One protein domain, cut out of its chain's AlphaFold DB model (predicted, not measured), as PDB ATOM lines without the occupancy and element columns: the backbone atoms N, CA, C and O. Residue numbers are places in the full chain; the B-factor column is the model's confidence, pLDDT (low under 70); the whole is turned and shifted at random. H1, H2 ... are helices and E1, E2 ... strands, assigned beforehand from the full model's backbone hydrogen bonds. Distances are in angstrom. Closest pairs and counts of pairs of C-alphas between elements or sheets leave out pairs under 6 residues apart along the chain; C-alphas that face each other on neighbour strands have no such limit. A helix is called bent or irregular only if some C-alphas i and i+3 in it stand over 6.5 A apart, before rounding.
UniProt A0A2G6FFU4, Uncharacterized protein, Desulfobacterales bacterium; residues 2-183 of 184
ATOM      1  N   ARG A   2      -4.507 -48.104 -84.113       51.34
ATOM      2  CA  ARG A   2      -4.981 -46.940 -83.330       51.34
ATOM      3  C   ARG A   2      -6.487 -46.891 -82.952       51.34
ATOM      4  O   ARG A   2      -6.764 -46.341 -81.893       51.34
ATOM      5  N   PRO A   3      -7.458 -47.469 -83.700       55.75
ATOM      6  CA  PRO A   3      -8.879 -47.329 -83.339       55.75
ATOM      7  C   PRO A   3      -9.330 -48.276 -82.211       55.75
ATOM      8  O   PRO A   3     -10.285 -47.978 -81.501       55.75
ATOM      9  N   PHE A   4      -8.618 -49.387 -81.990       51.81
ATOM     10  CA  PHE A   4      -8.960 -50.368 -80.950       51.81
ATOM     11  C   PHE A   4      -8.687 -49.849 -79.529       51.81
ATOM     12  O   PHE A   4      -9.448 -50.131 -78.609       51.81
ATOM     13  N   ILE A   5      -7.639 -49.036 -79.356       56.28
ATOM     14  CA  ILE A   5      -7.275 -48.441 -78.060       56.28
ATOM     15  C   ILE A   5      -8.271 -47.335 -77.667       56.28
ATOM     16  O   ILE A   5      -8.620 -47.211 -76.496       56.28
ATOM     17  N   ALA A   6      -8.795 -46.584 -78.644       55.78
ATOM     18  CA  ALA A   6      -9.801 -45.546 -78.407       55.78
ATOM     19  C   ALA A   6     -11.151 -46.128 -77.935       55.78
ATOM     20  O   ALA A   6     -11.745 -45.601 -76.998       55.78
ATOM     21  N   CYS A   7     -11.598 -47.254 -78.510       54.72
ATOM     22  CA  CYS A   7     -12.798 -47.959 -78.041       54.72
ATOM     23  C   CYS A   7     -12.630 -48.564 -76.637       54.72
ATOM     24  O   CYS A   7     -13.576 -48.553 -75.850       54.72
ATOM     25  N   LEU A   8     -11.438 -49.074 -76.302       55.53
ATOM     26  CA  LEU A   8     -11.169 -49.660 -74.986       55.53
ATOM     27  C   LEU A   8     -11.160 -48.589 -73.877       55.53
ATOM     28  O   LEU A   8     -11.749 -48.797 -72.819       55.53
ATOM     29  N   LEU A   9     -10.558 -47.422 -74.138       54.31
ATOM     30  CA  LEU A   9     -10.550 -46.286 -73.206       54.31
ATOM     31  C   LEU A   9     -11.946 -45.667 -73.021       54.31
ATOM     32  O   LEU A   9     -12.303 -45.304 -71.902       54.31
ATOM     33  N   ALA A  10     -12.759 -45.602 -74.082       58.47
ATOM     34  CA  ALA A  10     -14.137 -45.116 -73.996       58.47
ATOM     35  C   ALA A  10     -15.041 -46.043 -73.157       58.47
ATOM     36  O   ALA A  10     -15.853 -45.558 -72.370       58.47
ATOM     37  N   ASN A  11     -14.861 -47.366 -73.260       56.69
ATOM     38  CA  ASN A  11     -15.583 -48.332 -72.424       56.69
ATOM     39  C   ASN A  11     -15.135 -48.287 -70.953       56.69
ATOM     40  O   ASN A  11     -15.968 -48.370 -70.051       56.69
ATOM     41  N   LEU A  12     -13.837 -48.097 -70.692       56.56
ATOM     42  CA  LEU A  12     -13.311 -47.993 -69.326       56.56
ATOM     43  C   LEU A  12     -13.815 -46.730 -68.604       56.56
ATOM     44  O   LEU A  12     -14.107 -46.771 -67.408       56.56
ATOM     45  N   PHE A  13     -13.965 -45.621 -69.335       57.38
ATOM     46  CA  PHE A  13     -14.502 -44.367 -68.799       57.38
ATOM     47  C   PHE A  13     -15.997 -44.478 -68.458       57.38
ATOM     48  O   PHE A  13     -16.439 -43.969 -67.430       57.38
ATOM     49  N   LEU A  14     -16.771 -45.213 -69.266       55.41
ATOM     50  CA  LEU A  14     -18.193 -45.474 -69.016       55.41
ATOM     51  C   LEU A  14     -18.420 -46.312 -67.746       55.41
ATOM     52  O   LEU A  14     -19.300 -45.981 -66.953       55.41
ATOM     53  N   ILE A  15     -17.598 -47.334 -67.492       60.16
ATOM     54  CA  ILE A  15     -17.716 -48.170 -66.281       60.16
ATOM     55  C   ILE A  15     -17.442 -47.350 -65.008       60.16
ATOM     56  O   ILE A  15     -18.166 -47.487 -64.020       60.16
ATOM     57  N   PHE A  16     -16.457 -46.445 -65.035       56.75
ATOM     58  CA  PHE A  16     -16.118 -45.610 -63.875       56.75
ATOM     59  C   PHE A  16     -17.234 -44.627 -63.483       56.75
ATOM     60  O   PHE A  16     -17.469 -44.401 -62.296       56.75
ATOM     61  N   VAL A  17     -17.952 -44.068 -64.462       59.47
ATOM     62  CA  VAL A  17     -19.057 -43.127 -64.204       59.47
ATOM     63  C   VAL A  17     -20.271 -43.841 -63.598       59.47
ATOM     64  O   VAL A  17     -20.896 -43.312 -62.676       59.47
ATOM     65  N   PHE A  18     -20.578 -45.064 -64.044       56.84
ATOM     66  CA  PHE A  18     -21.717 -45.829 -63.522       56.84
ATOM     67  C   PHE A  18     -21.516 -46.308 -62.076       56.84
ATOM     68  O   PHE A  18     -22.470 -46.299 -61.297       56.84
ATOM     69  N   SER A  19     -20.293 -46.666 -61.673       58.75
ATOM     70  CA  SER A  19     -20.019 -47.067 -60.284       58.75
ATOM     71  C   SER A  19     -20.199 -45.921 -59.279       58.75
ATOM     72  O   SER A  19     -20.666 -46.153 -58.162       58.75
ATOM     73  N   GLY A  20     -19.896 -44.677 -59.671       60.28
ATOM     74  CA  GLY A  20     -20.022 -43.510 -58.789       60.28
ATOM     75  C   GLY A  20     -21.469 -43.171 -58.412       60.28
ATOM     76  O   GLY A  20     -21.741 -42.832 -57.259       60.28
ATOM     77  N   ALA A  21     -22.411 -43.308 -59.351       62.16
ATOM     78  CA  ALA A  21     -23.821 -42.994 -59.112       62.16
ATOM     79  C   ALA A  21     -24.465 -43.951 -58.091       62.16
ATOM     80  O   ALA A  21     -25.098 -43.508 -57.133       62.16
ATOM     81  N   VAL A  22     -24.220 -45.257 -58.234       65.75
ATOM     82  CA  VAL A  22     -24.752 -46.285 -57.321       65.75
ATOM     83  C   VAL A  22     -24.194 -46.115 -55.904       65.75
ATOM     84  O   VAL A  22     -24.920 -46.249 -54.918       65.75
ATOM     85  N   GLN A  23     -22.910 -45.776 -55.781       68.50
ATOM     86  CA  GLN A  23     -22.282 -45.566 -54.478       68.50
ATOM     87  C   GLN A  23     -22.812 -44.307 -53.770       68.50
ATOM     88  O   GLN A  23     -23.009 -44.329 -52.552       68.50
ATOM     89  N   ALA A  24     -23.097 -43.236 -54.516       71.88
ATOM     90  CA  ALA A  24     -23.687 -42.014 -53.971       71.88
ATOM     91  C   ALA A  24     -25.116 -42.237 -53.444       71.88
ATOM     92  O   ALA A  24     -25.456 -41.737 -52.366       71.88
ATOM     93  N   ASP A  25     -25.936 -43.017 -54.150       76.44
ATOM     94  CA  ASP A  25     -27.305 -43.314 -53.716       76.44
ATOM     95  C   ASP A  25     -27.343 -44.194 -52.457       76.44
ATOM     96  O   ASP A  25     -28.105 -43.903 -51.531       76.44
ATOM     97  N   LEU A  26     -26.457 -45.191 -52.347       79.06
ATOM     98  CA  LEU A  26     -26.328 -46.011 -51.134       79.06
ATOM     99  C   LEU A  26     -25.885 -45.191 -49.915       79.06
ATOM    100  O   LEU A  26     -26.401 -45.378 -48.809       79.06
ATOM    101  N   LEU A  27     -24.932 -44.270 -50.094       83.19
ATOM    102  CA  LEU A  27     -24.507 -43.362 -49.026       83.19
ATOM    103  C   LEU A  27     -25.652 -42.443 -48.591       83.19
ATOM    104  O   LEU A  27     -25.868 -42.263 -47.392       83.19
ATOM    105  N   ARG A  28     -26.420 -41.910 -49.547       85.81
ATOM    106  CA  ARG A  28     -27.591 -41.072 -49.264       85.81
ATOM    107  C   ARG A  28     -28.660 -41.841 -48.491       85.81
ATOM    108  O   ARG A  28     -29.202 -41.312 -47.525       85.81
ATOM    109  N   GLU A  29     -28.952 -43.080 -48.873       88.19
ATOM    110  CA  GLU A  29     -29.947 -43.899 -48.177       88.19
ATOM    111  C   GLU A  29     -29.544 -44.184 -46.726       88.19
ATOM    112  O   GLU A  29     -30.340 -43.959 -45.813       88.19
ATOM    113  N   ARG A  30     -28.285 -44.574 -46.489       90.31
ATOM    114  CA  ARG A  30     -27.750 -44.758 -45.127       90.31
ATOM    115  C   ARG A  30     -27.851 -43.485 -44.299       90.31
ATOM    116  O   ARG A  30     -28.185 -43.538 -43.119       90.31
ATOM    117  N   ARG A  31     -27.581 -42.344 -44.930       93.00
ATOM    118  CA  ARG A  31     -27.657 -41.034 -44.295       93.00
ATOM    119  C   ARG A  31     -29.084 -40.697 -43.856       93.00
ATOM    120  O   ARG A  31     -29.288 -40.258 -42.730       93.00
ATOM    121  N   ILE A  32     -30.076 -40.963 -44.705       94.00
ATOM    122  CA  ILE A  32     -31.488 -40.763 -44.357       94.00
ATOM    123  C   ILE A  32     -31.900 -41.674 -43.195       94.00
ATOM    124  O   ILE A  32     -32.525 -41.194 -42.255       94.00
ATOM    125  N   LEU A  33     -31.518 -42.956 -43.225       93.38
ATOM    126  CA  LEU A  33     -31.829 -43.903 -42.147       93.38
ATOM    127  C   LEU A  33     -31.220 -43.464 -40.810       93.38
ATOM    128  O   LEU A  33     -31.936 -43.373 -39.820       93.38
ATOM    129  N   ALA A  34     -29.941 -43.085 -40.798       94.56
ATOM    130  CA  ALA A  34     -29.309 -42.548 -39.598       94.56
ATOM    131  C   ALA A  34     -29.971 -41.247 -39.114       94.56
ATOM    132  O   ALA A  34     -30.080 -41.006 -37.913       94.56
ATOM    133  N   GLY A  35     -30.431 -40.410 -40.046       96.38
ATOM    134  CA  GLY A  35     -31.236 -39.235 -39.735       96.38
ATOM    135  C   GLY A  35     -32.543 -39.596 -39.035       96.38
ATOM    136  O   GLY A  35     -32.860 -38.979 -38.022       96.38
ATOM    137  N   LEU A  36     -33.280 -40.591 -39.540       95.56
ATOM    138  CA  LEU A  36     -34.528 -41.071 -38.933       95.56
ATOM    139  C   LEU A  36     -34.302 -41.629 -37.528       95.56
ATOM    140  O   LEU A  36     -35.092 -41.333 -36.636       95.56
ATOM    141  N   ASP A  37     -33.220 -42.380 -37.321       95.06
ATOM    142  CA  ASP A  37     -32.874 -42.928 -36.006       95.06
ATOM    143  C   ASP A  37     -32.511 -41.817 -35.004       95.06
ATOM    144  O   ASP A  37     -32.850 -41.889 -33.821       95.06
ATOM    145  N   LEU A  38     -31.844 -40.753 -35.470       96.44
ATOM    146  CA  LEU A  38     -31.433 -39.637 -34.620       96.44
ATOM    147  C   LEU A  38     -32.574 -38.655 -34.326       96.44
ATOM    148  O   LEU A  38     -32.617 -38.065 -33.241       96.44
ATOM    149  N   PHE A  39     -33.489 -38.465 -35.273       97.88
ATOM    150  CA  PHE A  39     -34.517 -37.429 -35.234       97.88
ATOM    151  C   PHE A  39     -35.358 -37.416 -33.941       97.88
ATOM    152  O   PHE A  39     -35.477 -36.347 -33.338       97.88
ATOM    153  N   PRO A  40     -35.852 -38.549 -33.406       97.31
ATOM    154  CA  PRO A  40     -36.580 -38.545 -32.140       97.31
ATOM    155  C   PRO A  40     -35.755 -38.064 -30.948       97.31
ATOM    156  O   PRO A  40     -36.257 -37.332 -30.097       97.31
ATOM    157  N   SER A  41     -34.475 -38.444 -30.886       96.38
ATOM    158  CA  SER A  41     -33.574 -37.976 -29.827       96.38
ATOM    159  C   SER A  41     -33.299 -36.472 -29.943       96.38
ATOM    160  O   SER A  41     -33.193 -35.785 -28.928       96.38
ATOM    161  N   PHE A  42     -33.263 -35.955 -31.175       97.69
ATOM    162  CA  PHE A  42     -33.127 -34.533 -31.469       97.69
ATOM    163  C   PHE A  42     -34.361 -33.746 -31.005       97.69
ATOM    164  O   PHE A  42     -34.220 -32.715 -30.353       97.69
ATOM    165  N   LEU A  43     -35.568 -34.259 -31.260       97.94
ATOM    166  CA  LEU A  43     -36.813 -33.675 -30.747       97.94
ATOM    167  C   LEU A  43     -36.882 -33.737 -29.217       97.94
ATOM    168  O   LEU A  43     -37.218 -32.754 -28.568       97.94
ATOM    169  N   ALA A  44     -36.493 -34.863 -28.616       97.38
ATOM    170  CA  ALA A  44     -36.455 -35.022 -27.161       97.38
ATOM    171  C   ALA A  44     -35.453 -34.078 -26.467       97.38
ATOM    172  O   ALA A  44     -35.548 -33.844 -25.253       97.38
ATOM    173  N   ALA A  45     -34.469 -33.573 -27.217       97.62
ATOM    174  CA  ALA A  45     -33.493 -32.613 -26.733       97.62
ATOM    175  C   ALA A  45     -34.052 -31.191 -26.634       97.62
ATOM    176  O   ALA A  45     -33.470 -30.384 -25.905       97.62
ATOM    177  N   ASP A  46     -35.159 -30.893 -27.311       98.06
ATOM    178  CA  ASP A  46     -35.890 -29.644 -27.146       98.06
ATOM    179  C   ASP A  46     -36.476 -29.564 -25.730       98.06
ATOM    180  O   ASP A  46     -37.159 -30.471 -25.241       98.06
ATOM    181  N   ARG A  47     -36.148 -28.485 -25.023       97.44
ATOM    182  CA  ARG A  47     -36.607 -28.255 -23.653       97.44
ATOM    183  C   ARG A  47     -38.104 -27.988 -23.591       97.44
ATOM    184  O   ARG A  47     -38.707 -28.359 -22.587       97.44
ATOM    185  N   ASP A  48     -38.659 -27.434 -24.662       97.56
ATOM    186  CA  ASP A  48     -40.016 -26.899 -24.723       97.56
ATOM    187  C   ASP A  48     -40.931 -27.798 -25.572       97.56
ATOM    188  O   ASP A  48     -42.014 -27.404 -25.986       97.56
ATOM    189  N   ILE A  49     -40.519 -29.049 -25.828       97.38
ATOM    190  CA  ILE A  49     -41.269 -30.009 -26.656       97.38
ATOM    191  C   ILE A  49     -42.690 -30.282 -26.141       97.38
ATOM    192  O   ILE A  49     -43.588 -30.547 -26.930       97.38
ATOM    193  N   ALA A  50     -42.908 -30.184 -24.826       96.88
ATOM    194  CA  ALA A  50     -44.222 -30.379 -24.210       96.88
ATOM    195  C   ALA A  50     -45.221 -29.256 -24.539       96.88
ATOM    196  O   ALA A  50     -46.417 -29.442 -24.358       96.88
ATOM    197  N   GLU A  51     -44.748 -28.115 -25.041       96.75
ATOM    198  CA  GLU A  51     -45.581 -26.995 -25.497       96.75
ATOM    199  C   GLU A  51     -45.937 -27.113 -26.992       96.75
ATOM    200  O   GLU A  51     -46.612 -26.251 -27.548       96.75
ATOM    201  N   LYS A  52     -45.463 -28.169 -27.670       96.94
ATOM    202  CA  LYS A  52     -45.625 -28.393 -29.123       96.94
ATOM    203  C   LYS A  52     -46.548 -29.563 -29.434       96.94
ATOM    204  O   LYS A  52     -46.440 -30.174 -30.494       96.94
ATOM    205  N   VAL A  53     -47.387 -29.903 -28.469       96.94
ATOM    206  CA  VAL A  53     -48.379 -30.961 -28.580       96.94
ATOM    207  C   VAL A  53     -49.564 -30.423 -29.373       96.94
ATOM    208  O   VAL A  53     -49.977 -29.284 -29.167       96.94
ATOM    209  N   SER A  54     -50.062 -31.236 -30.292       95.31
ATOM    210  CA  SER A  54     -51.270 -30.985 -31.069       95.31
ATOM    211  C   SER A  54     -52.521 -31.033 -30.188       95.31
ATOM    212  O   SER A  54     -52.492 -31.533 -29.060       95.31
ATOM    213  N   ASP A  55     -53.652 -30.570 -30.720       92.19
ATOM    214  CA  ASP A  55     -54.938 -30.549 -30.006       92.19
ATOM    215  C   ASP A  55     -55.409 -31.944 -29.551       92.19
ATOM    216  O   ASP A  55     -56.136 -32.081 -28.568       92.19
ATOM    217  N   ASP A  56     -54.966 -32.998 -30.244       93.50
ATOM    218  CA  ASP A  56     -55.244 -34.399 -29.913       93.50
ATOM    219  C   ASP A  56     -54.352 -34.970 -28.791       93.50
ATOM    220  O   ASP A  56     -54.477 -36.141 -28.427       93.50
ATOM    221  N   GLY A  57     -53.448 -34.162 -28.231       95.31
ATOM    222  CA  GLY A  57     -52.519 -34.580 -27.185       95.31
ATOM    223  C   GLY A  57     -51.279 -35.326 -27.693       95.31
ATOM    224  O   GLY A  57     -50.508 -35.831 -26.873       95.31
ATOM    225  N   SER A  58     -51.057 -35.394 -29.012       97.19
ATOM    226  CA  SER A  58     -49.894 -36.048 -29.625       97.19
ATOM    227  C   SER A  58     -48.839 -35.059 -30.133       97.19
ATOM    228  O   SER A  58     -49.099 -33.882 -30.361       97.19
ATOM    229  N   LEU A  59     -47.607 -35.532 -30.325       97.56
ATOM    230  CA  LEU A  59     -46.582 -34.832 -31.090       97.56
ATOM    231  C   LEU A  59     -46.741 -35.189 -32.564       97.56
ATOM    232  O   LEU A  59     -46.361 -36.286 -32.989       97.56
ATOM    233  N   LEU A  60     -47.256 -34.240 -33.339       98.06
ATOM    234  CA  LEU A  60     -47.311 -34.355 -34.786       98.06
ATOM    235  C   LEU A  60     -45.912 -34.210 -35.398       98.06
ATOM    236  O   LEU A  60     -45.248 -33.179 -35.256       98.06
ATOM    237  N   LEU A  61     -45.473 -35.243 -36.110       98.19
ATOM    238  CA  LEU A  61     -44.260 -35.253 -36.920       98.19
ATOM    239  C   LEU A  61     -44.638 -35.305 -38.395       98.19
ATOM    240  O   LEU A  61     -45.456 -36.128 -38.798       98.19
ATOM    241  N   VAL A  62     -44.011 -34.473 -39.218       97.69
ATOM    242  CA  VAL A  62     -44.286 -34.435 -40.658       97.69
ATOM    243  C   VAL A  62     -43.061 -34.877 -41.447       97.69
ATOM    244  O   VAL A  62     -41.980 -34.303 -41.322       97.69
ATOM    245  N   LEU A  63     -43.245 -35.889 -42.291       96.94
ATOM    246  CA  LEU A  63     -42.299 -36.316 -43.313       96.94
ATOM    247  C   LEU A  63     -42.572 -35.560 -44.616       96.94
ATOM    248  O   LEU A  63     -43.677 -35.621 -45.157       96.94
ATOM    249  N   VAL A  64     -41.555 -34.887 -45.149       95.81
ATOM    250  CA  VAL A  64     -41.660 -34.125 -46.400       95.81
ATOM    251  C   VAL A  64     -40.941 -34.856 -47.538       95.81
ATOM    252  O   VAL A  64     -39.743 -35.127 -47.428       95.81
ATOM    253  N   CYS A  65     -41.649 -35.161 -48.632       92.12
ATOM    254  CA  CYS A  65     -41.128 -35.892 -49.803       92.12
ATOM    255  C   CYS A  65     -41.705 -35.380 -51.139       92.12
ATOM    256  O   CYS A  65     -42.646 -34.598 -51.142       92.12
ATOM    257  N   HIS A  66     -41.197 -35.839 -52.288       83.88
ATOM    258  CA  HIS A  66     -41.658 -35.428 -53.621       83.88
ATOM    259  C   HIS A  66     -42.442 -36.490 -54.411       83.88
ATOM    260  O   HIS A  66     -43.110 -36.101 -55.370       83.88
ATOM    261  N   GLY A  67     -42.450 -37.780 -54.041       69.44
ATOM    262  CA  GLY A  67     -43.373 -38.714 -54.712       69.44
ATOM    263  C   GLY A  67     -43.161 -40.225 -54.586       69.44
ATOM    264  O   GLY A  67     -44.007 -40.965 -55.085       69.44
ATOM    265  N   GLU A  68     -42.104 -40.731 -53.942       72.19
ATOM    266  CA  GLU A  68     -41.938 -42.188 -53.798       72.19
ATOM    267  C   GLU A  68     -42.696 -42.759 -52.591       72.19
ATOM    268  O   GLU A  68     -42.144 -42.955 -51.504       72.19
ATOM    269  N   THR A  69     -43.964 -43.117 -52.810       74.50
ATOM    270  CA  THR A  69     -44.885 -43.604 -51.767       74.50
ATOM    271  C   THR A  69     -44.353 -44.821 -50.999       74.50
ATOM    272  O   THR A  69     -44.506 -44.901 -49.787       74.50
ATOM    273  N   GLY A  70     -43.679 -45.774 -51.657       84.38
ATOM    274  CA  GLY A  70     -43.230 -47.010 -50.997       84.38
ATOM    275  C   GLY A  70     -42.086 -46.809 -49.994       84.38
ATOM    276  O   GLY A  70     -42.050 -47.458 -48.944       84.38
ATOM    277  N   LYS A  71     -41.143 -45.913 -50.303       87.00
ATOM    278  CA  LYS A  71     -39.985 -45.635 -49.447       87.00
ATOM    279  C   LYS A  71     -40.387 -44.754 -48.269       87.00
ATOM    280  O   LYS A  71     -40.040 -45.083 -47.135       87.00
ATOM    281  N   ILE A  72     -41.156 -43.695 -48.524       90.94
ATOM    282  CA  ILE A  72     -41.613 -42.768 -47.483       90.94
ATOM    283  C   ILE A  72     -42.496 -43.464 -46.448       90.94
ATOM    284  O   ILE A  72     -42.370 -43.236 -45.251       90.94
ATOM    285  N   GLU A  73     -43.306 -44.417 -46.892       92.25
ATOM    286  CA  GLU A  73     -44.195 -45.190 -46.038       92.25
ATOM    287  C   GLU A  73     -43.419 -46.137 -45.101       92.25
ATOM    288  O   GLU A  73     -43.792 -46.338 -43.944       92.25
ATOM    289  N   ARG A  74     -42.258 -46.654 -45.536       91.62
ATOM    290  CA  ARG A  74     -41.323 -47.342 -44.624       91.62
ATOM    291  C   ARG A  74     -40.736 -46.390 -43.583       91.62
ATOM    292  O   ARG A  74     -40.594 -46.789 -42.430       91.62
ATOM    293  N   MET A  75     -40.399 -45.161 -43.973       93.38
ATOM    294  CA  MET A  75     -39.882 -44.153 -43.041       93.38
ATOM    295  C   MET A  75     -40.940 -43.755 -42.009       93.38
ATOM    296  O   MET A  75     -40.626 -43.714 -40.821       93.38
ATOM    297  N   ARG A  76     -42.195 -43.560 -42.440       95.00
ATOM    298  CA  ARG A  76     -43.343 -43.295 -41.559       95.00
ATOM    299  C   ARG A  76     -43.465 -44.383 -40.504       95.00
ATOM    300  O   ARG A  76     -43.365 -44.088 -39.319       95.00
ATOM    301  N   ARG A  77     -43.535 -45.649 -40.928       94.25
ATOM    302  CA  ARG A  77     -43.586 -46.790 -40.002       94.25
ATOM    303  C   ARG A  77     -42.392 -46.860 -39.053       94.25
ATOM    304  O   ARG A  77     -42.541 -47.333 -37.934       94.25
ATOM    305  N   ASN A  78     -41.201 -46.447 -39.484       92.44
ATOM    306  CA  ASN A  78     -40.037 -46.419 -38.601       92.44
ATOM    307  C   ASN A  78     -40.174 -45.356 -37.509       92.44
ATOM    308  O   ASN A  78     -39.873 -45.658 -36.358       92.44
ATOM    309  N   LEU A  79     -40.675 -44.164 -37.837       93.12
ATOM    310  CA  LEU A  79     -40.956 -43.138 -36.833       93.12
ATOM    311  C   LEU A  79     -42.131 -43.516 -35.928       93.12
ATOM    312  O   LEU A  79     -42.071 -43.255 -34.737       93.12
ATOM    313  N   GLU A  80     -43.150 -44.208 -36.437       93.81
ATOM    314  CA  GLU A  80     -44.287 -44.670 -35.623       93.81
ATOM    315  C   GLU A  80     -43.917 -45.743 -34.595       93.81
ATOM    316  O   GLU A  80     -44.587 -45.884 -33.572       93.81
ATOM    317  N   LYS A  81     -42.821 -46.483 -34.815       94.62
ATOM    318  CA  LYS A  81     -42.253 -47.355 -33.772       94.62
ATOM    319  C   LYS A  81     -41.780 -46.552 -32.567       94.62
ATOM    320  O   LYS A  81     -41.742 -47.082 -31.459       94.62
ATOM    321  N   VAL A  82     -41.438 -45.282 -32.768       90.94
ATOM    322  CA  VAL A  82     -41.162 -44.335 -31.693       90.94
ATOM    323  C   VAL A  82     -42.498 -43.827 -31.172       90.94
ATOM    324  O   VAL A  82     -42.887 -42.690 -31.385       90.94
ATOM    325  N   GLN A  83     -43.230 -44.716 -30.504       92.56
ATOM    326  CA  GLN A  83     -44.594 -44.465 -30.036       92.56
ATOM    327  C   GLN A  83     -44.689 -43.256 -29.102       92.56
ATOM    328  O   GLN A  83     -45.730 -42.611 -29.029       92.56
ATOM    329  N   ILE A  84     -43.613 -42.984 -28.355       96.50
ATOM    330  CA  ILE A  84     -43.573 -41.974 -27.305       96.50
ATOM    331  C   ILE A  84     -42.255 -41.203 -27.373       96.50
ATOM    332  O   ILE A  84     -41.173 -41.792 -27.355       96.50
ATOM    333  N   ILE A  85     -42.340 -39.874 -27.337       96.94
ATOM    334  CA  ILE A  85     -41.202 -38.979 -27.113       96.94
ATOM    335  C   ILE A  85     -41.487 -38.192 -25.840       96.94
ATOM    336  O   ILE A  85     -42.490 -37.498 -25.735       96.94
ATOM    337  N   ARG A  86     -40.594 -38.298 -24.845       95.31
ATOM    338  CA  ARG A  86     -40.697 -37.540 -23.580       95.31
ATOM    339  C   ARG A  86     -42.030 -37.739 -22.829       95.31
ATOM    340  O   ARG A  86     -42.432 -36.861 -22.074       95.31
ATOM    341  N   GLY A  87     -42.667 -38.900 -22.992       96.19
ATOM    342  CA  GLY A  87     -43.961 -39.220 -22.375       96.19
ATOM    343  C   GLY A  87     -45.185 -38.811 -23.203       96.19
ATOM    344  O   GLY A  87     -46.297 -39.034 -22.746       96.19
ATOM    345  N   ILE A  88     -44.994 -38.249 -24.399       97.56
ATOM    346  CA  ILE A  88     -46.064 -37.787 -25.291       97.56
ATOM    347  C   ILE A  88     -46.160 -38.737 -26.488       97.56
ATOM    348  O   ILE A  88     -45.124 -39.129 -27.030       97.56
ATOM    349  N   SER A  89     -47.377 -39.121 -26.883       97.44
ATOM    350  CA  SER A  89     -47.604 -39.995 -28.040       97.44
ATOM    351  C   SER A  89     -47.145 -39.325 -29.335       97.44
ATOM    352  O   SER A  89     -47.155 -38.104 -29.449       97.44
ATOM    353  N   VAL A  90     -46.727 -40.115 -30.318       97.69
ATOM    354  CA  VAL A  90     -46.265 -39.610 -31.617       97.69
ATOM    355  C   VAL A  90     -47.272 -39.963 -32.703       97.69
ATOM    356  O   VAL A  90     -47.674 -41.120 -32.830       97.69
ATOM    357  N   ARG A  91     -47.626 -38.971 -33.524       96.88
ATOM    358  CA  ARG A  91     -48.381 -39.134 -34.773       96.88
ATOM    359  C   ARG A  91     -47.490 -38.707 -35.933       96.88
ATOM    360  O   ARG A  91     -46.790 -37.704 -35.830       96.88
ATOM    361  N   VAL A  92     -47.494 -39.463 -37.031       97.25
ATOM    362  CA  VAL A  92     -46.644 -39.174 -38.195       97.25
ATOM    363  C   VAL A  92     -47.497 -38.979 -39.439       97.25
ATOM    364  O   VAL A  92     -48.249 -39.868 -39.829       97.25
ATOM    365  N   GLU A  93     -47.325 -37.841 -40.100       96.38
ATOM    366  CA  GLU A  93     -47.975 -37.518 -41.367       96.38
ATOM    367  C   GLU A  93     -46.962 -37.343 -42.495       96.38
ATOM    368  O   GLU A  93     -45.783 -37.068 -42.271       96.38
ATOM    369  N   ILE A  94     -47.423 -37.525 -43.730       95.56
ATOM    370  CA  ILE A  94     -46.611 -37.367 -44.937       95.56
ATOM    371  C   ILE A  94     -47.208 -36.237 -45.763       95.56
ATOM    372  O   ILE A  94     -48.416 -36.192 -45.988       95.56
ATOM    373  N   THR A  95     -46.359 -35.352 -46.274       95.12
ATOM    374  CA  THR A  95     -46.780 -34.310 -47.207       95.12
ATOM    375  C   THR A  95     -45.749 -34.082 -48.300       95.12
ATOM    376  O   THR A  95     -44.547 -34.275 -48.115       95.12
ATOM    377  N   THR A  96     -46.229 -33.626 -49.451       93.94
ATOM    378  CA  THR A  96     -45.389 -33.121 -50.541       93.94
ATOM    379  C   THR A  96     -45.352 -31.595 -50.595       93.94
ATOM    380  O   THR A  96     -44.598 -31.005 -51.371       93.94
ATOM    381  N   ASN A  97     -46.147 -30.932 -49.749       93.44
ATOM    382  CA  ASN A  97     -46.250 -29.484 -49.724       93.44
ATOM    383  C   ASN A  97     -45.146 -28.862 -48.855       93.44
ATOM    384  O   ASN A  97     -45.251 -28.817 -47.631       93.44
ATOM    385  N   LEU A  98     -44.127 -28.285 -49.499       93.81
ATOM    386  CA  LEU A  98     -43.009 -27.615 -48.819       93.81
ATOM    387  C   LEU A  98     -43.409 -26.359 -48.025       93.81
ATOM    388  O   LEU A  98     -42.607 -25.851 -47.247       93.81
ATOM    389  N   THR A  99     -44.610 -25.817 -48.239       94.31
ATOM    390  CA  THR A  99     -45.086 -24.624 -47.517       94.31
ATOM    391  C   THR A  99     -45.747 -24.956 -46.185       94.31
ATOM    392  O   THR A  99     -45.896 -24.061 -45.358       94.31
ATOM    393  N   LEU A 100     -46.163 -26.216 -45.998       95.94
ATOM    394  CA  LEU A 100     -46.865 -26.708 -44.808       95.94
ATOM    395  C   LEU A 100     -48.098 -25.877 -44.405       95.94
ATOM    396  O   LEU A 100     -48.508 -25.898 -43.252       95.94
ATOM    397  N   GLN A 101     -48.730 -25.171 -45.350       93.56
ATOM    398  CA  GLN A 101     -49.884 -24.306 -45.066       93.56
ATOM    399  C   GLN A 101     -51.065 -25.054 -44.434       93.56
ATOM    400  O   GLN A 101     -51.761 -24.482 -43.605       93.56
ATOM    401  N   SER A 102     -51.260 -26.332 -44.773       94.62
ATOM    402  CA  SER A 102     -52.291 -27.184 -44.163       94.62
ATOM    403  C   SER A 102     -52.063 -27.460 -42.674       94.62
ATOM    404  O   SER A 102     -52.969 -27.940 -42.011       94.62
ATOM    405  N   PHE A 103     -50.867 -27.169 -42.162       95.88
ATOM    406  CA  PHE A 103     -50.465 -27.355 -40.770       95.88
ATOM    407  C   PHE A 103     -50.315 -26.022 -40.026       95.88
ATOM    408  O   PHE A 103     -49.660 -25.965 -38.991       95.88
ATOM    409  N   ALA A 104     -50.836 -24.915 -40.564       92.19
ATOM    410  CA  ALA A 104     -50.697 -23.613 -39.913       92.19
ATOM    411  C   ALA A 104     -51.396 -23.569 -38.541       92.19
ATOM    412  O   ALA A 104     -50.856 -22.959 -37.616       92.19
ATOM    413  N   ASP A 105     -52.544 -24.243 -38.427       92.38
ATOM    414  CA  ASP A 105     -53.364 -24.284 -37.212       92.38
ATOM    415  C   ASP A 105     -52.903 -25.378 -36.228       92.38
ATOM    416  O   ASP A 105     -52.927 -25.162 -35.022       92.38
ATOM    417  N   ASP A 106     -52.393 -26.507 -36.737       95.12
ATOM    418  CA  ASP A 106     -51.808 -27.607 -35.953       95.12
ATOM    419  C   ASP A 106     -50.348 -27.840 -36.383       95.12
ATOM    420  O   ASP A 106     -50.021 -28.732 -37.174       95.12
ATOM    421  N   ALA A 107     -49.456 -26.949 -35.939       96.56
ATOM    422  CA  ALA A 107     -48.077 -26.923 -36.415       96.56
ATOM    423  C   ALA A 107     -47.244 -28.089 -35.847       96.56
ATOM    424  O   ALA A 107     -47.055 -28.148 -34.623       96.56
ATOM    425  N   PRO A 108     -46.622 -28.931 -36.701       97.56
ATOM    426  CA  PRO A 108     -45.922 -30.137 -36.274       97.56
ATOM    427  C   PRO A 108     -44.751 -29.821 -35.355       97.56
ATOM    428  O   PRO A 108     -43.954 -28.930 -35.644       97.56
ATOM    429  N   ALA A 109     -44.581 -30.597 -34.288       97.75
ATOM    430  CA  ALA A 109     -43.439 -30.484 -33.386       97.75
ATOM    431  C   ALA A 109     -42.099 -30.655 -34.123       97.75
ATOM    432  O   ALA A 109     -41.110 -29.982 -33.810       97.75
ATOM    433  N   GLY A 110     -42.083 -31.533 -35.130       98.19
ATOM    434  CA  GLY A 110     -40.912 -31.838 -35.937       98.19
ATOM    435  C   GLY A 110     -41.242 -32.054 -37.408       98.19
ATOM    436  O   GLY A 110     -42.204 -32.729 -37.758       98.19
ATOM    437  N   ILE A 111     -40.386 -31.525 -38.273       98.50
ATOM    438  CA  ILE A 111     -40.440 -31.678 -39.723       98.50
ATOM    439  C   ILE A 111     -39.167 -32.403 -40.146       98.50
ATOM    440  O   ILE A 111     -38.064 -31.915 -39.896       98.50
ATOM    441  N   PHE A 112     -39.310 -33.550 -40.797       98.25
ATOM    442  CA  PHE A 112     -38.198 -34.336 -41.310       98.25
ATOM    443  C   PHE A 112     -38.193 -34.310 -42.834       98.25
ATOM    444  O   PHE A 112     -39.159 -34.710 -43.489       98.25
ATOM    445  N   LEU A 113     -37.079 -33.868 -43.408       97.06
ATOM    446  CA  LEU A 113     -36.894 -33.863 -44.849       97.06
ATOM    447  C   LEU A 113     -36.449 -35.250 -45.328       97.06
ATOM    448  O   LEU A 113     -35.311 -35.660 -45.104       97.06
ATOM    449  N   ALA A 114     -37.345 -35.985 -45.983       94.56
ATOM    450  CA  ALA A 114     -37.085 -37.356 -46.420       94.56
ATOM    451  C   ALA A 114     -36.389 -37.442 -47.788       94.56
ATOM    452  O   ALA A 114     -35.770 -38.459 -48.108       94.56
ATOM    453  N   GLU A 115     -36.467 -36.376 -48.584       92.69
ATOM    454  CA  GLU A 115     -35.880 -36.281 -49.920       92.69
ATOM    455  C   GLU A 115     -35.232 -34.904 -50.145       92.69
ATOM    456  O   GLU A 115     -35.711 -33.913 -49.593       92.69
ATOM    457  N   PRO A 116     -34.155 -34.802 -50.950       91.75
ATOM    458  CA  PRO A 116     -33.510 -33.521 -51.217       91.75
ATOM    459  C   PRO A 116     -34.464 -32.537 -51.896       91.75
ATOM    460  O   PRO A 116     -35.139 -32.882 -52.865       91.75
ATOM    461  N   VAL A 117     -34.441 -31.279 -51.451       93.12
ATOM    462  CA  VAL A 117     -35.255 -30.206 -52.036       93.12
ATOM    463  C   VAL A 117     -34.387 -29.133 -52.675       93.12
ATOM    464  O   VAL A 117     -33.321 -28.763 -52.171       93.12
ATOM    465  N   ARG A 118     -34.878 -28.564 -53.781       91.94
ATOM    466  CA  ARG A 118     -34.202 -27.441 -54.451       91.94
ATOM    467  C   ARG A 118     -34.111 -26.218 -53.546       91.94
ATOM    468  O   ARG A 118     -33.060 -25.591 -53.477       91.94
ATOM    469  N   SER A 119     -35.185 -25.904 -52.825       94.75
ATOM    470  CA  SER A 119     -35.235 -24.775 -51.899       94.75
ATOM    471  C   SER A 119     -35.765 -25.213 -50.543       94.75
ATOM    472  O   SER A 119     -36.888 -25.698 -50.441       94.75
ATOM    473  N   LEU A 120     -34.947 -25.011 -49.511       95.88
ATOM    474  CA  LEU A 120     -35.307 -25.257 -48.117       95.88
ATOM    475  C   LEU A 120     -36.035 -24.057 -47.483       95.88
ATOM    476  O   LEU A 120     -36.644 -24.187 -46.427       95.88
ATOM    477  N   ALA A 121     -35.985 -22.888 -48.131       96.81
ATOM    478  CA  ALA A 121     -36.454 -21.627 -47.562       96.81
ATOM    479  C   ALA A 121     -37.924 -21.650 -47.090       96.81
ATOM    480  O   ALA A 121     -38.172 -21.149 -45.995       96.81
ATOM    481  N   PRO A 122     -38.893 -22.250 -47.817       97.00
ATOM    482  CA  PRO A 122     -40.278 -22.319 -47.343       97.00
ATOM    483  C   PRO A 122     -40.423 -23.106 -46.033       97.00
ATOM    484  O   PRO A 122     -41.085 -22.641 -45.106       97.00
ATOM    485  N   LEU A 123     -39.742 -24.253 -45.928       97.38
ATOM    486  CA  LEU A 123     -39.750 -25.092 -44.730       97.38
ATOM    487  C   LEU A 123     -39.051 -24.400 -43.558       97.38
ATOM    488  O   LEU A 123     -39.561 -24.420 -42.441       97.38
ATOM    489  N   ALA A 124     -37.900 -23.770 -43.808       97.69
ATOM    490  CA  ALA A 124     -37.153 -23.048 -42.782       97.69
ATOM    491  C   ALA A 124     -37.958 -21.856 -42.241       97.69
ATOM    492  O   ALA A 124     -38.028 -21.661 -41.031       97.69
ATOM    493  N   ALA A 125     -38.631 -21.106 -43.120       97.69
ATOM    494  CA  ALA A 125     -39.491 -19.994 -42.726       97.69
ATOM    495  C   ALA A 125     -40.700 -20.457 -41.896       97.69
ATOM    496  O   ALA A 125     -41.037 -19.814 -40.901       97.69
ATOM    497  N   PHE A 126     -41.332 -21.575 -42.269       98.06
ATOM    498  CA  PHE A 126     -42.409 -22.178 -41.479       98.06
ATOM    499  C   PHE A 126     -41.901 -22.612 -40.097       98.06
ATOM    500  O   PHE A 126     -42.461 -22.217 -39.075       98.06
ATOM    501  N   ALA A 127     -40.803 -23.368 -40.061       97.62
ATOM    502  CA  ALA A 127     -40.199 -23.857 -38.827       97.62
ATOM    503  C   ALA A 127     -39.825 -22.710 -37.879       97.62
ATOM    504  O   ALA A 127     -40.150 -22.758 -36.696       97.62
ATOM    505  N   GLN A 128     -39.232 -21.639 -38.408       97.56
ATOM    506  CA  GLN A 128     -38.915 -20.447 -37.633       97.56
ATOM    507  C   GLN A 128     -40.173 -19.766 -37.086       97.56
ATOM    508  O   GLN A 128     -40.256 -19.508 -35.887       97.56
ATOM    509  N   ARG A 129     -41.169 -19.504 -37.943       97.25
ATOM    510  CA  ARG A 129     -42.411 -18.812 -37.561       97.25
ATOM    511  C   ARG A 129     -43.164 -19.538 -36.451       97.25
ATOM    512  O   ARG A 129     -43.676 -18.893 -35.545       97.25
ATOM    513  N   HIS A 130     -43.229 -20.863 -36.529       97.25
ATOM    514  CA  HIS A 130     -43.986 -21.686 -35.588       97.25
ATOM    515  C   HIS A 130     -43.109 -22.272 -34.469       97.25
ATOM    516  O   HIS A 130     -43.583 -23.088 -33.683       97.25
ATOM    517  N   SER A 131     -41.833 -21.882 -34.365       97.56
ATOM    518  CA  SER A 131     -40.891 -22.430 -33.375       97.56
ATOM    519  C   SER A 131     -40.824 -23.967 -33.404       97.56
ATOM    520  O   SER A 131     -40.893 -24.640 -32.372       97.56
ATOM    521  N   ARG A 132     -40.747 -24.549 -34.604       97.50
ATOM    522  CA  ARG A 132     -40.726 -26.000 -34.860       97.50
ATOM    523  C   ARG A 132     -39.364 -26.455 -35.355       97.50
ATOM    524  O   ARG A 132     -38.611 -25.675 -35.928       97.50
ATOM    525  N   ILE A 133     -39.034 -27.724 -35.134       98.44
ATOM    526  CA  ILE A 133     -37.746 -28.277 -35.558       98.44
ATOM    527  C   ILE A 133     -37.835 -28.710 -37.020       98.44
ATOM    528  O   ILE A 133     -38.570 -29.636 -37.345       98.44
ATOM    529  N   LEU A 134     -37.035 -28.087 -37.886       98.56
ATOM    530  CA  LEU A 134     -36.738 -28.602 -39.222       98.56
ATOM    531  C   LEU A 134     -35.447 -29.417 -39.180       98.56
ATOM    532  O   LEU A 134     -34.372 -28.867 -38.930       98.56
ATOM    533  N   PHE A 135     -35.559 -30.711 -39.454       98.62
ATOM    534  CA  PHE A 135     -34.446 -31.645 -39.514       98.62
ATOM    535  C   PHE A 135     -34.214 -32.110 -40.952       98.62
ATOM    536  O   PHE A 135     -35.120 -32.646 -41.593       98.62
ATOM    537  N   SER A 136     -32.988 -31.947 -41.450       98.00
ATOM    538  CA  SER A 136     -32.575 -32.474 -42.749       98.00
ATOM    539  C   SER A 136     -31.359 -33.390 -42.609       98.00
ATOM    540  O   SER A 136     -30.308 -32.955 -42.128       98.00
ATOM    541  N   PRO A 137     -31.439 -34.651 -43.068       96.75
ATOM    542  CA  PRO A 137     -30.279 -35.519 -43.126       96.75
ATOM    543  C   PRO A 137     -29.332 -35.152 -44.276       96.75
ATOM    544  O   PRO A 137     -28.282 -35.773 -44.376       96.75
ATOM    545  N   PHE A 138     -29.651 -34.198 -45.155       95.69
ATOM    546  CA  PHE A 138     -28.851 -33.919 -46.351       95.69
ATOM    547  C   PHE A 138     -27.689 -32.957 -46.082       95.69
ATOM    548  O   PHE A 138     -27.779 -32.025 -45.281       95.69
ATOM    549  N   ASP A 139     -26.568 -33.196 -46.765       92.00
ATOM    550  CA  ASP A 139     -25.392 -32.336 -46.665       92.00
ATOM    551  C   ASP A 139     -25.702 -30.907 -47.127       92.00
ATOM    552  O   ASP A 139     -26.362 -30.685 -48.139       92.00
ATOM    553  N   GLY A 140     -25.206 -29.929 -46.369       94.56
ATOM    554  CA  GLY A 140     -25.383 -28.504 -46.651       94.56
ATOM    555  C   GLY A 140     -26.711 -27.904 -46.179       94.56
ATOM    556  O   GLY A 140     -26.764 -26.693 -45.982       94.56
ATOM    557  N   ASP A 141     -27.754 -28.697 -45.916       97.44
ATOM    558  CA  ASP A 141     -29.070 -28.155 -45.538       97.44
ATOM    559  C   ASP A 141     -29.078 -27.458 -44.174       97.44
ATOM    560  O   ASP A 141     -29.778 -26.461 -43.996       97.44
ATOM    561  N   VAL A 142     -28.243 -27.916 -43.236       97.50
ATOM    562  CA  VAL A 142     -28.022 -27.233 -41.950       97.50
ATOM    563  C   VAL A 142     -27.525 -25.806 -42.193       97.50
ATOM    564  O   VAL A 142     -28.117 -24.856 -41.687       97.50
ATOM    565  N   SER A 143     -26.530 -25.622 -43.064       96.44
ATOM    566  CA  SER A 143     -26.031 -24.293 -43.447       96.44
ATOM    567  C   SER A 143     -27.061 -23.459 -44.219       96.44
ATOM    568  O   SER A 143     -26.975 -22.236 -44.248       96.44
ATOM    569  N   ARG A 144     -28.044 -24.109 -44.855       96.12
ATOM    570  CA  ARG A 144     -29.124 -23.465 -45.623       96.12
ATOM    571  C   ARG A 144     -30.364 -23.132 -44.787       96.12
ATOM    572  O   ARG A 144     -31.334 -22.625 -45.348       96.12
ATOM    573  N   GLY A 145     -30.348 -23.407 -43.481       96.31
ATOM    574  CA  GLY A 145     -31.404 -23.004 -42.549       96.31
ATOM    575  C   GLY A 145     -32.175 -24.144 -41.880       96.31
ATOM    576  O   GLY A 145     -33.082 -23.854 -41.104       96.31
ATOM    577  N   ALA A 146     -31.838 -25.419 -42.117       98.19
ATOM    578  CA  ALA A 146     -32.340 -26.485 -41.248       98.19
ATOM    579  C   ALA A 146     -31.774 -26.299 -39.833       98.19
ATOM    580  O   ALA A 146     -30.581 -26.050 -39.658       98.19
ATOM    581  N   ILE A 147     -32.626 -26.453 -38.821       98.31
ATOM    582  CA  ILE A 147     -32.231 -26.359 -37.410       98.31
ATOM    583  C   ILE A 147     -31.349 -27.548 -37.036       98.31
ATOM    584  O   ILE A 147     -30.352 -27.395 -36.331       98.31
ATOM    585  N   GLY A 148     -31.730 -28.730 -37.516       97.62
ATOM    586  CA  GLY A 148     -31.057 -29.985 -37.240       97.62
ATOM    587  C   GLY A 148     -30.666 -30.731 -38.503       97.62
ATOM    588  O   GLY A 148     -31.284 -30.603 -39.559       97.62
ATOM    589  N   GLY A 149     -29.661 -31.571 -38.362       97.50
ATOM    590  CA  GLY A 149     -29.297 -32.571 -39.341       97.50
ATOM    591  C   GLY A 149     -28.305 -33.547 -38.748       97.50
ATOM    592  O   GLY A 149     -28.192 -33.684 -37.527       97.50
ATOM    593  N   ILE A 150     -27.548 -34.199 -39.620       96.62
ATOM    594  CA  ILE A 150     -26.473 -35.094 -39.200       96.62
ATOM    595  C   ILE A 150     -25.133 -34.621 -39.735       96.62
ATOM    596  O   ILE A 150     -25.044 -34.073 -40.835       96.62
ATOM    597  N   HIS A 151     -24.094 -34.833 -38.941       95.12
ATOM    598  CA  HIS A 151     -22.705 -34.668 -39.331       95.12
ATOM    599  C   HIS A 151     -22.059 -36.051 -39.332       95.12
ATOM    600  O   HIS A 151     -22.046 -36.734 -38.307       95.12
ATOM    601  N   VAL A 152     -21.570 -36.475 -40.495       91.06
ATOM    602  CA  VAL A 152     -20.926 -37.780 -40.675       91.06
ATOM    603  C   VAL A 152     -19.418 -37.567 -40.694       91.06
ATOM    604  O   VAL A 152     -18.907 -36.824 -41.528       91.06
ATOM    605  N   SER A 153     -18.726 -38.202 -39.753       88.00
ATOM    606  CA  SER A 153     -17.270 -38.149 -39.597       88.00
ATOM    607  C   SER A 153     -16.736 -39.555 -39.272       88.00
ATOM    608  O   SER A 153     -17.087 -40.499 -39.976       88.00
ATOM    609  N   ASP A 154     -15.951 -39.722 -38.201       89.88
ATOM    610  CA  ASP A 154     -15.638 -41.038 -37.616       89.88
ATOM    611  C   ASP A 154     -16.896 -41.718 -37.041       89.88
ATOM    612  O   ASP A 154     -16.997 -42.943 -36.986       89.88
ATOM    613  N   ARG A 155     -17.871 -40.901 -36.637       91.38
ATOM    614  CA  ARG A 155     -19.185 -41.290 -36.132       91.38
ATOM    615  C   ARG A 155     -20.271 -40.348 -36.653       91.38
ATOM    616  O   ARG A 155     -19.979 -39.283 -37.209       91.38
ATOM    617  N   ILE A 156     -21.527 -40.737 -36.452       92.88
ATOM    618  CA  ILE A 156     -22.696 -39.906 -36.764       92.88
ATOM    619  C   ILE A 156     -23.028 -39.057 -35.538       92.88
ATOM    620  O   ILE A 156     -23.285 -39.591 -34.461       92.88
ATOM    621  N   LEU A 157     -23.007 -37.736 -35.709       95.50
ATOM    622  CA  LEU A 157     -23.332 -36.761 -34.671       95.50
ATOM    623  C   LEU A 157     -24.557 -35.932 -35.076       95.50
ATOM    624  O   LEU A 157     -24.733 -35.662 -36.271       95.50
ATOM    625  N   PRO A 158     -25.363 -35.449 -34.114       97.00
ATOM    626  CA  PRO A 158     -26.297 -34.364 -34.383       97.00
ATOM    627  C   PRO A 158     -25.552 -33.153 -34.930       97.00
ATOM    628  O   PRO A 158     -24.495 -32.794 -34.415       97.00
ATOM    629  N   HIS A 159     -26.106 -32.512 -35.948       97.88
ATOM    630  CA  HIS A 159     -25.604 -31.256 -36.485       97.88
ATOM    631  C   HIS A 159     -26.647 -30.176 -36.228       97.88
ATOM    632  O   HIS A 159     -27.786 -30.319 -36.662       97.88
ATOM    633  N   ILE A 160     -26.282 -29.131 -35.493       98.19
ATOM    634  CA  ILE A 160     -27.209 -28.077 -35.075       98.19
ATOM    635  C   ILE A 160     -26.783 -26.770 -35.720       98.19
ATOM    636  O   ILE A 160     -25.656 -26.331 -35.508       98.19
ATOM    637  N   ASN A 161     -27.691 -26.120 -36.444       98.00
ATOM    638  CA  ASN A 161     -27.528 -24.717 -36.806       98.00
ATOM    639  C   ASN A 161     -27.986 -23.856 -35.628       98.00
ATOM    640  O   ASN A 161     -29.187 -23.717 -35.382       98.00
ATOM    641  N   TRP A 162     -27.032 -23.285 -34.890       96.19
ATOM    642  CA  TRP A 162     -27.347 -22.496 -33.703       96.19
ATOM    643  C   TRP A 162     -28.106 -21.211 -34.044       96.19
ATOM    644  O   TRP A 162     -29.062 -20.874 -33.348       96.19
ATOM    645  N   LYS A 163     -27.752 -20.529 -35.142       96.88
ATOM    646  CA  LYS A 163     -28.481 -19.335 -35.601       96.88
ATOM    647  C   LYS A 163     -29.932 -19.656 -35.946       96.88
ATOM    648  O   LYS A 163     -30.823 -18.939 -35.501       96.88
ATOM    649  N   ALA A 164     -30.181 -20.736 -36.689       97.56
ATOM    650  CA  ALA A 164     -31.540 -21.150 -37.038       97.56
ATOM    651  C   ALA A 164     -32.337 -21.581 -35.796       97.56
ATOM    652  O   ALA A 164     -33.489 -21.186 -35.642       97.56
ATOM    653  N   ALA A 165     -31.713 -22.335 -34.884       97.50
ATOM    654  CA  ALA A 165     -32.337 -22.733 -33.623       97.50
ATOM    655  C   ALA A 165     -32.731 -21.515 -32.775       97.50
ATOM    656  O   ALA A 165     -33.876 -21.418 -32.341       97.50
ATOM    657  N   ALA A 166     -31.811 -20.562 -32.596       96.62
ATOM    658  CA  ALA A 166     -32.051 -19.340 -31.836       96.62
ATOM    659  C   ALA A 166     -33.137 -18.465 -32.481       96.62
ATOM    660  O   ALA A 166     -34.026 -17.981 -31.785       96.62
ATOM    661  N   ALA A 167     -33.112 -18.309 -33.809       96.81
ATOM    662  CA  ALA A 167     -34.120 -17.551 -34.552       96.81
ATOM    663  C   ALA A 167     -35.526 -18.172 -34.464       96.81
ATOM    664  O   ALA A 167     -36.517 -17.451 -34.558       96.81
ATOM    665  N   ALA A 168     -35.604 -19.492 -34.283       96.88
ATOM    666  CA  ALA A 168     -36.836 -20.246 -34.074       96.88
ATOM    667  C   ALA A 168     -37.184 -20.449 -32.584       96.88
ATOM    668  O   ALA A 168     -38.086 -21.221 -32.272       96.88
ATOM    669  N   GLY A 169     -36.445 -19.834 -31.652       97.19
ATOM    670  CA  GLY A 169     -36.683 -19.975 -30.210       97.19
ATOM    671  C   GLY A 169     -36.456 -21.386 -29.647       97.19
ATOM    672  O   GLY A 169     -36.894 -21.675 -28.538       97.19
ATOM    673  N   ILE A 170     -35.776 -22.277 -30.376       97.75
ATOM    674  CA  ILE A 170     -35.532 -23.660 -29.948       97.75
ATOM    675  C   ILE A 170     -34.407 -23.700 -28.920       97.75
ATOM    676  O   ILE A 170     -33.286 -23.254 -29.177       97.75
ATOM    677  N   ARG A 171     -34.678 -24.304 -27.761       96.94
ATOM    678  CA  ARG A 171     -33.698 -24.442 -26.682       96.94
ATOM    679  C   ARG A 171     -33.364 -25.903 -26.461       96.94
ATOM    680  O   ARG A 171     -34.177 -26.667 -25.952       96.94
ATOM    681  N   PHE A 172     -32.131 -26.285 -26.766       96.94
ATOM    682  CA  PHE A 172     -31.666 -27.647 -26.530       96.94
ATOM    683  C   PHE A 172     -31.178 -27.859 -25.092       96.94
ATOM    684  O   PHE A 172     -30.665 -26.956 -24.424       96.94
ATOM    685  N   ARG A 173     -31.303 -29.095 -24.604       95.56
ATOM    686  CA  ARG A 173     -30.676 -29.551 -23.357       95.56
ATOM    687  C   ARG A 173     -29.151 -29.471 -23.465       95.56
ATOM    688  O   ARG A 173     -28.567 -29.877 -24.468       95.56
ATOM    689  N   SER A 174     -28.497 -29.041 -22.385       92.44
ATOM    690  CA  SER A 174     -27.037 -28.855 -22.330       92.44
ATOM    691  C   SER A 174     -26.248 -30.122 -22.671       92.44
ATOM    692  O   SER A 174     -25.237 -30.049 -23.361       92.44
ATOM    693  N   PHE A 175     -26.721 -31.296 -22.243       91.50
ATOM    694  CA  PHE A 175     -26.088 -32.569 -22.593       91.50
ATOM    695  C   PHE A 175     -26.095 -32.835 -24.107       91.50
ATOM    696  O   PHE A 175     -25.082 -33.261 -24.649       91.50
ATOM    697  N   PHE A 176     -27.197 -32.530 -24.798       93.62
ATOM    698  CA  PHE A 176     -27.297 -32.724 -26.246       93.62
ATOM    699  C   PHE A 176     -26.349 -31.784 -27.004       93.62
ATOM    700  O   PHE A 176     -25.666 -32.201 -27.934       93.62
ATOM    701  N   MET A 177     -26.216 -30.542 -26.531       93.38
ATOM    702  CA  MET A 177     -25.267 -29.572 -27.089       93.38
ATOM    703  C   MET A 177     -23.806 -30.022 -26.967       93.38
ATOM    704  O   MET A 177     -22.999 -29.700 -27.830       93.38
ATOM    705  N   ARG A 178     -23.451 -30.789 -25.926       93.31
ATOM    706  CA  ARG A 178     -22.081 -31.294 -25.728       93.31
ATOM    707  C   ARG A 178     -21.673 -32.380 -26.723       93.31
ATOM    708  O   ARG A 178     -20.479 -32.578 -26.921       93.31
ATOM    709  N   ILE A 179     -22.636 -33.109 -27.288       93.69
ATOM    710  CA  ILE A 179     -22.376 -34.205 -28.235       93.69
ATOM    711  C   ILE A 179     -22.588 -33.787 -29.693       93.69
ATOM    712  O   ILE A 179     -22.169 -34.499 -30.600       93.69
ATOM    713  N   ALA A 180     -23.257 -32.658 -29.929       95.31
ATOM    714  CA  ALA A 180     -23.586 -32.186 -31.263       95.31
ATOM    715  C   ALA A 180     -22.414 -31.446 -31.923       95.31
ATOM    716  O   ALA A 180     -21.656 -30.719 -31.282       95.31
ATOM    717  N   LYS A 181     -22.323 -31.560 -33.249       96.56
ATOM    718  CA  LYS A 181     -21.593 -30.610 -34.081       96.56
ATOM    719  C   LYS A 181     -22.416 -29.327 -34.180       96.56
ATOM    720  O   LYS A 181     -23.570 -29.368 -34.600       96.56
ATOM    721  N   ILE A 182     -21.816 -28.194 -33.834       95.81
ATOM    722  CA  ILE A 182     -22.458 -26.881 -33.954       95.81
ATOM    723  C   ILE A 182     -22.022 -26.211 -35.258       95.81
ATOM    724  O   ILE A 182     -20.834 -26.188 -35.590       95.81
ATOM    725  N   HIS A 183     -23.008 -25.711 -35.994       95.19
ATOM    726  CA  HIS A 183     -22.864 -24.792 -37.110       95.19
ATOM    727  C   HIS A 183     -23.229 -23.389 -36.633       95.19
ATOM    728  O   HIS A 183     -24.295 -23.194 -36.037       95.19
TER     729      HIS A 183
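AT A GLANCE: This is residues 2 to 183 of the 184 residues of an uncharacterized protein of Desulfobacterales bacterium (UniProt A0A2G6FFU4). One long helix, H1, sticks out of a compact body as a free arm with its residues 2 to 27; its later part runs into the body, where a strongly twisted sheet of seven strands curls round it. H2 packs on the same face of the sheet as H1, and H3 and the short H4 are on the opposite face. The printed part has 182 residues with five named helices and seven named strands, in the order H1 E1 H2 E2 E3 H3 E4 E5 E6 H4 H5 E7; the mixed sheet runs E2 E1 E3 E4 E5 E6 E7, and the class is mixed, helices and strands. The whole is only just compact, close to loose, with a radius of gyration of the C-alphas of 19.0 A, and spans 74 by 35 by 29 A, the arm making the length.

HOW THE PARTS SIT: H1, residues 2 to 44, has a kink of 34 degrees near residue 38 and is only just irregular, with C-alphas 37 and 40 6.9 A apart. H1 and H2, residues 69 to 80, touch, closest at the C-alphas of Leu 36 and Leu 79, 7.1 A, the same way at a shallow tilt of 32 degrees, only just short of steep. E1, residues 59 to 64, is parallel to E2, residues 88 to 95 (N 61 to O 91, 2.8 A), and to E3, residues 110 to 113 (N 62 to O 110, 2.9 A). H2 runs along E2 at 7 degrees on the local plane, its height over the sheet 9.3 A. H3, residues 121 to 129, has a height of 9.8 A on the opposite face. E4, residues 133 to 136, is parallel to E3 (N 135 to O 111, 2.8 A) and to E5, residues 148 to 152 (N 136 to O 148, 2.9 A). E5 and E6, residues 156 to 161, form an antiparallel hairpin (N 151 to O 157, 2.9 A). H4, residues 162 to 167, is on the same face as H3, over none of the strands. H5, residues 174 to 179, only grazes the sheet. E7, residues 181 to 183, is parallel to E6 (N 183 to O 160, 2.8 A). E1 H2 E2, E3 H3 E4 and E6 H4 H5 E7 are strand-helix-strand units, parallel neighbours with helices between, each crossover right-handed. Every O i to N i+4 pair is within hydrogen-bond range in H3 and H4, against 33 of 39 in H1, 7 of 8 in H2 and 1 of 2 in H5.

IN THESE COORDINATES: H1 measures 65.5 A from C-alpha 2 at (-4.981, -46.940, -83.330) to C-alpha 44 at (-36.455, -35.022, -27.161). E2 measures 22.2 A, H2 16.2 A, E1 16.1 A and E6 15.9 A. E7 ends at C-alpha 183, (-22.864, -24.792, -37.110).

THE WHOLE: The two C-alphas farthest apart, Arg 2 and Asp 55, are 74.9 A apart; without residues 2 to 27 the body spans 36 by 32 by 29 A. The printed part has no cut, and the links H1 to E1, E2 to E3 and E4 to E5 are long. Mean pLDDT of the printed part is 90.0, under 70 at residues 2 to 23 and 67.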